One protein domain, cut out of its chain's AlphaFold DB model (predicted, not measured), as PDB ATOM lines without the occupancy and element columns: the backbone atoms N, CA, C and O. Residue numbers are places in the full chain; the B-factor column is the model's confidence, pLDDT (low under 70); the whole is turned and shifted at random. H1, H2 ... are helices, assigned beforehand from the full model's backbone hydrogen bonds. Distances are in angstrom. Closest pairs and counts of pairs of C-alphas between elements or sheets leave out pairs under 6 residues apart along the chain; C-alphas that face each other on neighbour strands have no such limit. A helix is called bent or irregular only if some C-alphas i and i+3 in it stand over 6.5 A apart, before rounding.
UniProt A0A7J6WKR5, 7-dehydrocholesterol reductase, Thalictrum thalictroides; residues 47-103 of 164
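What this domain is: This is residues 47 to 103 of the 164 residues of the protein "7-dehydrocholesterol reductase" of Thalictrum thalictroides (UniProt A0A7J6WKR5). A long bent helix, H1, has its first arm sticking out free; after a tight turn at its other end, a sharply kinked helix, H2, runs steeply across the second arm, meeting it with residues 82 to 85 alone, and its residues 90 to 95, round the kink, stand free. The 57 printed residues hold H1, then H2, with no named strand: all helix. The whole is loose, radius of gyration of the C-alphas 14.5 A, and elongated, 42 by 22 by 21 A.

Where its parts are: H1, residues 50 to 77, was assigned as one helix by its hydrogen bonds but is bent: C-alphas 62 and 65 are 6.5 A apart. Arm H1a, residues 50 to 62, begins at (329.804, 417.729, 472.028) and measures 18.3 A; H1b, residues 65 to 77, measures 17.9 A. H2, residues 82 to 99, ends at (334.598, 449.104, 456.529); it is irregular, with C-alphas 91 and 94 9.4 A apart, and has a kink of 114 degrees near residue 93.

How they stand to each other: The arms stand at a shallow tilt of 31 degrees. H1b touches H2 with residues 70 to 74 alone, closest at the C-alphas of Thr 74 and Thr 85, 5.8 A, at a steep tilt of 58 degrees, opposite ways. H1a and H2 are apart. Every O i to N i+4 pair is within hydrogen-bond range in H1a and H1b, 12 of 14 in H2.

The domain as a whole: The C-alphas farthest apart, of Val 47 and Asp 79, are 42.6 A apart. The printed part has no cut, and pLDDT is under 70 at residues 47 to 48.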
ATOM      1  N   VAL A  47     327.552 411.548 467.476       68.06
ATOM      2  CA  VAL A  47     328.523 410.979 466.520       68.06
ATOM      3  C   VAL A  47     329.914 411.612 466.702       68.06
ATOM      4  O   VAL A  47     330.926 411.019 466.347       68.06
ATOM      5  N   HIS A  48     329.958 412.810 467.292       66.06
ATOM      6  CA  HIS A  48     331.160 413.577 467.603       66.06
ATOM      7  C   HIS A  48     331.126 414.037 469.062       66.06
ATOM      8  O   HIS A  48     330.057 414.158 469.660       66.06
ATOM      9  N   ALA A  49     332.291 414.352 469.633       82.69
ATOM     10  CA  ALA A  49     332.347 414.985 470.946       82.69
ATOM     11  C   ALA A  49     331.515 416.290 470.944       82.69
ATOM     12  O   ALA A  49     331.642 417.073 469.999       82.69
ATOM     13  N   PRO A  50     330.709 416.573 471.988       83.94
ATOM     14  CA  PRO A  50     329.804 417.729 472.028       83.94
ATOM     15  C   PRO A  50     330.505 419.055 471.732       83.94
ATOM     16  O   PRO A  50     329.956 419.914 471.049       83.94
ATOM     17  N   ILE A  51     331.756 419.194 472.171       88.44
ATOM     18  CA  ILE A  51     332.576 420.373 471.901       88.44
ATOM     19  C   ILE A  51     332.837 420.594 470.405       88.44
ATOM     20  O   ILE A  51     332.741 421.722 469.935       88.44
ATOM     21  N   VAL A  52     333.099 419.531 469.640       90.81
ATOM     22  CA  VAL A  52     333.351 419.614 468.193       90.81
ATOM     23  C   VAL A  52     332.083 420.058 467.468       90.81
ATOM     24  O   VAL A  52     332.155 420.891 466.569       90.81
ATOM     25  N   THR A  53     330.920 419.563 467.899       89.06
ATOM     26  CA  THR A  53     329.618 419.973 467.358       89.06
ATOM     27  C   THR A  53     329.329 421.451 467.619       89.06
ATOM     28  O   THR A  53     328.938 422.166 466.702       89.06
ATOM     29  N   TYR A  54     329.543 421.948 468.840       92.56
ATOM     30  CA  TYR A  54     329.304 423.367 469.128       92.56
ATOM     31  C   TYR A  54     330.290 424.281 468.402       92.56
ATOM     32  O   TYR A  54     329.880 425.289 467.827       92.56
ATOM     33  N   VAL A  55     331.574 423.915 468.375       94.50
ATOM     34  CA  VAL A  55     332.602 424.683 467.663       94.50
ATOM     35  C   VAL A  55     332.297 424.740 466.168       94.50
ATOM     36  O   VAL A  55     332.404 425.816 465.583       94.50
ATOM     37  N   SER A  56     331.876 423.637 465.545       93.25
ATOM     38  CA  SER A  56     331.566 423.629 464.113       93.25
ATOM     39  C   SER A  56     330.343 424.488 463.782       93.25
ATOM     40  O   SER A  56     330.409 425.303 462.865       93.25
ATOM     41  N   VAL A  57     329.263 424.392 464.566       95.50
ATOM     42  CA  VAL A  57     328.053 425.211 464.378       95.50
ATOM     43  C   VAL A  57     328.364 426.695 464.548       95.50
ATOM     44  O   VAL A  57     328.000 427.501 463.692       95.50
ATOM     45  N   LEU A  58     329.078 427.064 465.614       95.38
ATOM     46  CA  LEU A  58     329.473 428.454 465.844       95.38
ATOM     47  C   LEU A  58     330.397 428.965 464.738       95.38
ATOM     48  O   LEU A  58     330.215 430.087 464.269       95.38
ATOM     49  N   SER A  59     331.335 428.139 464.272       94.38
ATOM     50  CA  SER A  59     332.214 428.494 463.152       94.38
ATOM     51  C   SER A  59     331.412 428.765 461.882       94.38
ATOM     52  O   SER A  59     331.635 429.781 461.235       94.38
ATOM     53  N   LEU A  60     330.428 427.925 461.545       94.19
ATOM     54  CA  LEU A  60     329.578 428.139 460.371       94.19
ATOM     55  C   LEU A  60     328.745 429.421 460.490       94.19
ATOM     56  O   LEU A  60     328.715 430.223 459.560       94.19
ATOM     57  N   LEU A  61     328.108 429.653 461.641       95.56
ATOM     58  CA  LEU A  61     327.281 430.845 461.852       95.56
ATOM     59  C   LEU A  61     328.099 432.143 461.823       95.56
ATOM     60  O   LEU A  61     327.609 433.161 461.341       95.56
ATOM     61  N   THR A  62     329.337 432.109 462.319       93.88
ATOM     62  CA  THR A  62     330.210 433.292 462.381       93.88
ATOM     63  C   THR A  62     330.997 433.534 461.097       93.88
ATOM     64  O   THR A  62     331.226 434.691 460.757       93.88
ATOM     65  N   LEU A  63     331.378 432.486 460.359       93.75
ATOM     66  CA  LEU A  63     332.178 432.598 459.137       93.75
ATOM     67  C   LEU A  63     331.325 432.825 457.878       93.75
ATOM     68  O   LEU A  63     331.797 433.473 456.946       93.75
ATOM     69  N   CYS A  64     330.073 432.354 457.838       94.38
ATOM     70  CA  CYS A  64     329.205 432.528 456.665       94.38
ATOM     71  C   CYS A  64     328.942 434.005 456.307       94.38
ATOM     72  O   CYS A  64     329.173 434.370 455.152       94.38
ATOM     73  N   PRO A  65     328.503 434.882 457.238       91.81
ATOM     74  CA  PRO A  65     328.271 436.291 456.921       91.81
ATOM     75  C   PRO A  65     329.504 437.013 456.352       91.81
ATOM     76  O   PRO A  65     329.395 437.579 455.264       91.81
ATOM     77  N   PRO A  66     330.690 436.973 456.993       91.75
ATOM     78  CA  PRO A  66     331.852 437.655 456.446       91.75
ATOM     79  C   PRO A  66     332.355 437.039 455.144       91.75
ATOM     80  O   PRO A  66     332.829 437.770 454.281       91.75
ATOM     81  N   PHE A  67     332.209 435.725 454.952       92.62
ATOM     82  CA  PHE A  67     332.546 435.088 453.682       92.62
ATOM     83  C   PHE A  67     331.707 435.645 452.523       92.62
ATOM     84  O   PHE A  67     332.262 436.008 451.487       92.62
ATOM     85  N   VAL A  68     330.390 435.798 452.708       94.50
ATOM     86  CA  VAL A  68     329.508 436.395 451.689       94.50
ATOM     87  C   VAL A  68     329.880 437.855 451.404       94.50
ATOM     88  O   VAL A  68     329.900 438.255 450.241       94.50
ATOM     89  N   ILE A  69     330.232 438.639 452.429       92.62
ATOM     90  CA  ILE A  69     330.688 440.029 452.246       92.62
ATOM     91  C   ILE A  69     332.004 440.092 451.456       92.62
ATOM     92  O   ILE A  69     332.136 440.920 450.554       92.62
ATOM     93  N   LEU A  70     332.953 439.191 451.726       92.00
ATOM     94  CA  LEU A  70     334.204 439.099 450.968       92.00
ATOM     95  C   LEU A  70     333.974 438.695 449.509       92.00
ATOM     96  O   LEU A  70     334.613 439.252 448.612       92.00
ATOM     97  N   LEU A  71     333.054 437.758 449.255       93.38
ATOM     98  CA  LEU A  71     332.665 437.381 447.896       93.38
ATOM     99  C   LEU A  71     332.040 438.563 447.150       93.38
ATOM    100  O   LEU A  71     332.447 438.857 446.027       93.38
ATOM    101  N   TRP A  72     331.106 439.274 447.784       94.38
ATOM    102  CA  TRP A  72     330.499 440.475 447.212       94.38
ATOM    103  C   TRP A  72     331.553 441.541 446.888       94.38
ATOM    104  O   TRP A  72     331.590 442.034 445.762       94.38
ATOM    105  N   TYR A  73     332.452 441.849 447.828       92.44
ATOM    106  CA  TYR A  73     333.512 442.832 447.604       92.44
ATOM    107  C   TYR A  73     334.425 442.422 446.447       92.44
ATOM    108  O   TYR A  73     334.731 443.242 445.584       92.44
ATOM    109  N   THR A  74     334.802 441.143 446.386       93.69
ATOM    110  CA  THR A  74     335.651 440.619 445.309       93.69
ATOM    111  C   THR A  74     334.993 440.808 443.945       93.69
ATOM    112  O   THR A  74     335.639 441.277 443.013       93.69
ATOM    113  N   MET A  75     333.700 440.501 443.832       94.25
ATOM    114  CA  MET A  75     332.964 440.617 442.571       94.25
ATOM    115  C   MET A  75     332.671 442.066 442.166       94.25
ATOM    116  O   MET A  75     332.660 442.360 440.977       94.25
ATOM    117  N   VAL A  76     332.413 442.957 443.127       92.94
ATOM    118  CA  VAL A  76     331.969 444.334 442.847       92.94
ATOM    119  C   VAL A  76     333.127 445.332 442.773       92.94
ATOM    120  O   VAL A  76     333.053 446.274 441.994       92.94
ATOM    121  N   HIS A  77     334.187 445.145 443.565       90.12
ATOM    122  CA  HIS A  77     335.264 446.133 443.731       90.12
ATOM    123  C   HIS A  77     336.656 445.618 443.347       90.12
ATOM    124  O   HIS A  77     337.572 446.423 443.191       90.12
ATOM    125  N   ALA A  78     336.837 444.301 443.214       90.44
ATOM    126  CA  ALA A  78     338.115 443.696 442.836       90.44
ATOM    127  C   ALA A  78     338.063 442.987 441.472       90.44
ATOM    128  O   ALA A  78     338.917 442.146 441.201       90.44
ATOM    129  N   ASP A  79     337.049 443.276 440.646       90.75
ATOM    130  CA  ASP A  79     336.850 442.687 439.309       90.75
ATOM    131  C   ASP A  79     336.882 441.141 439.295       90.75
ATOM    132  O   ASP A  79     337.288 440.506 438.323       90.75
ATOM    133  N   GLY A  80     336.494 440.506 440.405       90.69
ATOM    134  CA  GLY A  80     336.559 439.053 440.592       90.69
ATOM    135  C   GLY A  80     337.938 438.505 441.001       90.69
ATOM    136  O   GLY A  80     338.081 437.297 441.197       90.69
ATOM    137  N   SER A  81     338.960 439.350 441.167       94.19
ATOM    138  CA  SER A  81     340.322 438.949 441.539       94.19
ATOM    139  C   SER A  81     340.483 438.723 443.045       94.19
ATOM    140  O   SER A  81     340.555 439.656 443.847       94.19
ATOM    141  N   VAL A  82     340.648 437.456 443.437       92.19
ATOM    142  CA  VAL A  82     340.902 437.060 444.837       92.19
ATOM    143  C   VAL A  82     342.217 437.642 445.366       92.19
ATOM    144  O   VAL A  82     342.307 438.028 446.531       92.19
ATOM    145  N   VAL A  83     343.234 437.745 444.506       93.50
ATOM    146  CA  VAL A  83     344.552 438.283 444.877       93.50
ATOM    147  C   VAL A  83     344.442 439.758 445.265       93.50
ATOM    148  O   VAL A  83     345.049 440.188 446.242       93.50
ATOM    149  N   GLN A  84     343.633 440.532 444.540       90.19
ATOM    150  CA  GLN A  84     343.426 441.948 444.829       90.19
ATOM    151  C   GLN A  84     342.653 442.157 446.137       90.19
ATOM    152  O   GLN A  84     343.058 442.992 446.948       90.19
ATOM    153  N   THR A  85     341.620 441.349 446.403       90.19
ATOM    154  CA  THR A  85     340.924 441.349 447.701       90.19
ATOM    155  C   THR A  85     341.869 440.989 448.850       90.19
ATOM    156  O   THR A  85     341.868 441.661 449.881       90.19
ATOM    157  N   TRP A  86     342.716 439.971 448.676       90.69
ATOM    158  CA  TRP A  86     343.702 439.572 449.684       90.69
ATOM    159  C   TRP A  86     344.719 440.682 449.972       90.69
ATOM    160  O   TRP A  86     344.996 440.994 451.130       90.69
ATOM    161  N   ASN A  87     345.234 441.331 448.925       92.44
ATOM    162  CA  ASN A  87     346.152 442.458 449.066       92.44
ATOM    163  C   ASN A  87     345.500 443.631 449.808       92.44
ATOM    164  O   ASN A  87     346.129 444.214 450.689       92.44
ATOM    165  N   TYR A  88     344.236 443.937 449.506       88.81
ATOM    166  CA  TYR A  88     343.470 444.968 450.203       88.81
ATOM    167  C   TYR A  88     343.302 444.649 451.698       88.81
ATOM    168  O   TYR A  88     343.581 445.501 452.543       88.81
ATOM    169  N   LEU A  89     342.924 443.413 452.042       89.62
ATOM    170  CA  LEU A  89     342.778 442.981 453.436       89.62
ATOM    171  C   LEU A  89     344.107 443.004 454.197       89.62
ATOM    172  O   LEU A  89     344.131 443.403 455.356       89.62
ATOM    173  N   ASN A  90     345.217 442.628 453.559       90.69
ATOM    174  CA  ASN A  90     346.536 442.704 454.190       90.69
ATOM    175  C   ASN A  90     346.984 444.148 454.449       90.69
ATOM    176  O   ASN A  90     347.668 444.401 455.436       90.69
ATOM    177  N   GLN A  91     346.607 445.087 453.579       91.31
ATOM    178  CA  GLN A  91     346.977 446.498 453.717       91.31
ATOM    179  C   GLN A  91     346.112 447.236 454.748       91.31
ATOM    180  O   GLN A  91     346.634 448.024 455.529       91.31
ATOM    181  N   GLN A  92     344.800 446.988 454.752       87.19
ATOM    182  CA  GLN A  92     343.835 447.686 455.616       87.19
ATOM    183  C   GLN A  92     343.525 446.927 456.921       87.19
ATOM    184  O   GLN A  92     342.912 447.469 457.845       87.19
ATOM    185  N   GLY A  93     343.940 445.663 457.009       86.38
ATOM    186  CA  GLY A  93     343.781 444.807 458.176       86.38
ATOM    187  C   GLY A  93     342.330 444.655 458.634       86.38
ATOM    188  O   GLY A  93     341.380 444.620 457.849       86.38
ATOM    189  N   LEU A  94     342.158 444.583 459.957       82.44
ATOM    190  CA  LEU A  94     340.851 444.428 460.599       82.44
ATOM    191  C   LEU A  94     339.930 445.641 460.399       82.44
ATOM    192  O   LEU A  94     338.715 445.500 460.527       82.44
ATOM    193  N   GLN A  95     340.494 446.821 460.119       83.69
ATOM    194  CA  GLN A  95     339.718 448.035 459.884       83.69
ATOM    195  C   GLN A  95     339.065 447.993 458.504       83.69
ATOM    196  O   GLN A  95     337.847 448.113 458.428       83.69
ATOM    197  N   GLY A  96     339.829 447.663 457.455       81.56
ATOM    198  CA  GLY A  96     339.264 447.464 456.117       81.56
ATOM    199  C   GLY A  96     338.162 446.410 456.116       81.56
ATOM    200  O   GLY A  96     337.111 446.606 455.523       81.56
ATOM    201  N   PHE A  97     338.338 445.329 456.880       83.88
ATOM    202  CA  PHE A  97     337.292 444.322 457.020       83.88
ATOM    203  C   PHE A  97     336.006 444.845 457.674       83.88
ATOM    204  O   PHE A  97     334.933 444.409 457.275       83.88
ATOM    205  N   LYS A  98     336.079 445.759 458.650       85.75
ATOM    206  CA  LYS A  98     334.889 446.408 459.232       85.75
ATOM    207  C   LYS A  98     334.247 447.385 458.254       85.75
ATOM    208  O   LYS A  98     333.025 447.426 458.171       85.75
ATOM    209  N   ASP A  99     335.062 448.115 457.503       85.94
ATOM    210  CA  ASP A  99     334.598 449.104 456.529       85.94
ATOM    211  C   ASP A  99     333.869 448.447 455.341       85.94
ATOM    212  O   ASP A  99     333.021 449.073 454.707       85.94
ATOM    213  N   LEU A 100     334.129 447.159 455.082       87.44
ATOM    214  CA  LEU A 100     333.388 446.350 454.107       87.44
ATOM    215  C   LEU A 100     331.927 446.080 454.506       87.44
ATOM    216  O   LEU A 100     331.131 445.698 453.646       87.44
ATOM    217  N   TRP A 101     331.561 446.215 455.785       87.94
ATOM    218  CA  TRP A 101     330.213 445.864 456.230       87.94
ATOM    219  C   TRP A 101     329.197 446.915 455.778       87.94
ATOM    220  O   TRP A 101     329.334 448.093 456.114       87.94
ATOM    221  N   PRO A 102     328.126 446.509 455.072       86.00
ATOM    222  CA  PRO A 102     327.097 447.446 454.660       86.00
ATOM    223  C   PRO A 102     326.349 447.971 455.887       86.00
ATOM    224  O   PRO A 102     325.815 447.202 456.689       86.00
ATOM    225  N   ILE A 103     326.264 449.297 456.012       88.25
ATOM    226  CA  ILE A 103     325.438 449.938 457.036       88.25
ATOM    227  C   ILE A 103     323.978 449.863 456.574       88.25
ATOM    228  O   ILE A 103     323.640 450.409 455.519       88.25
TER     229      ILE A 103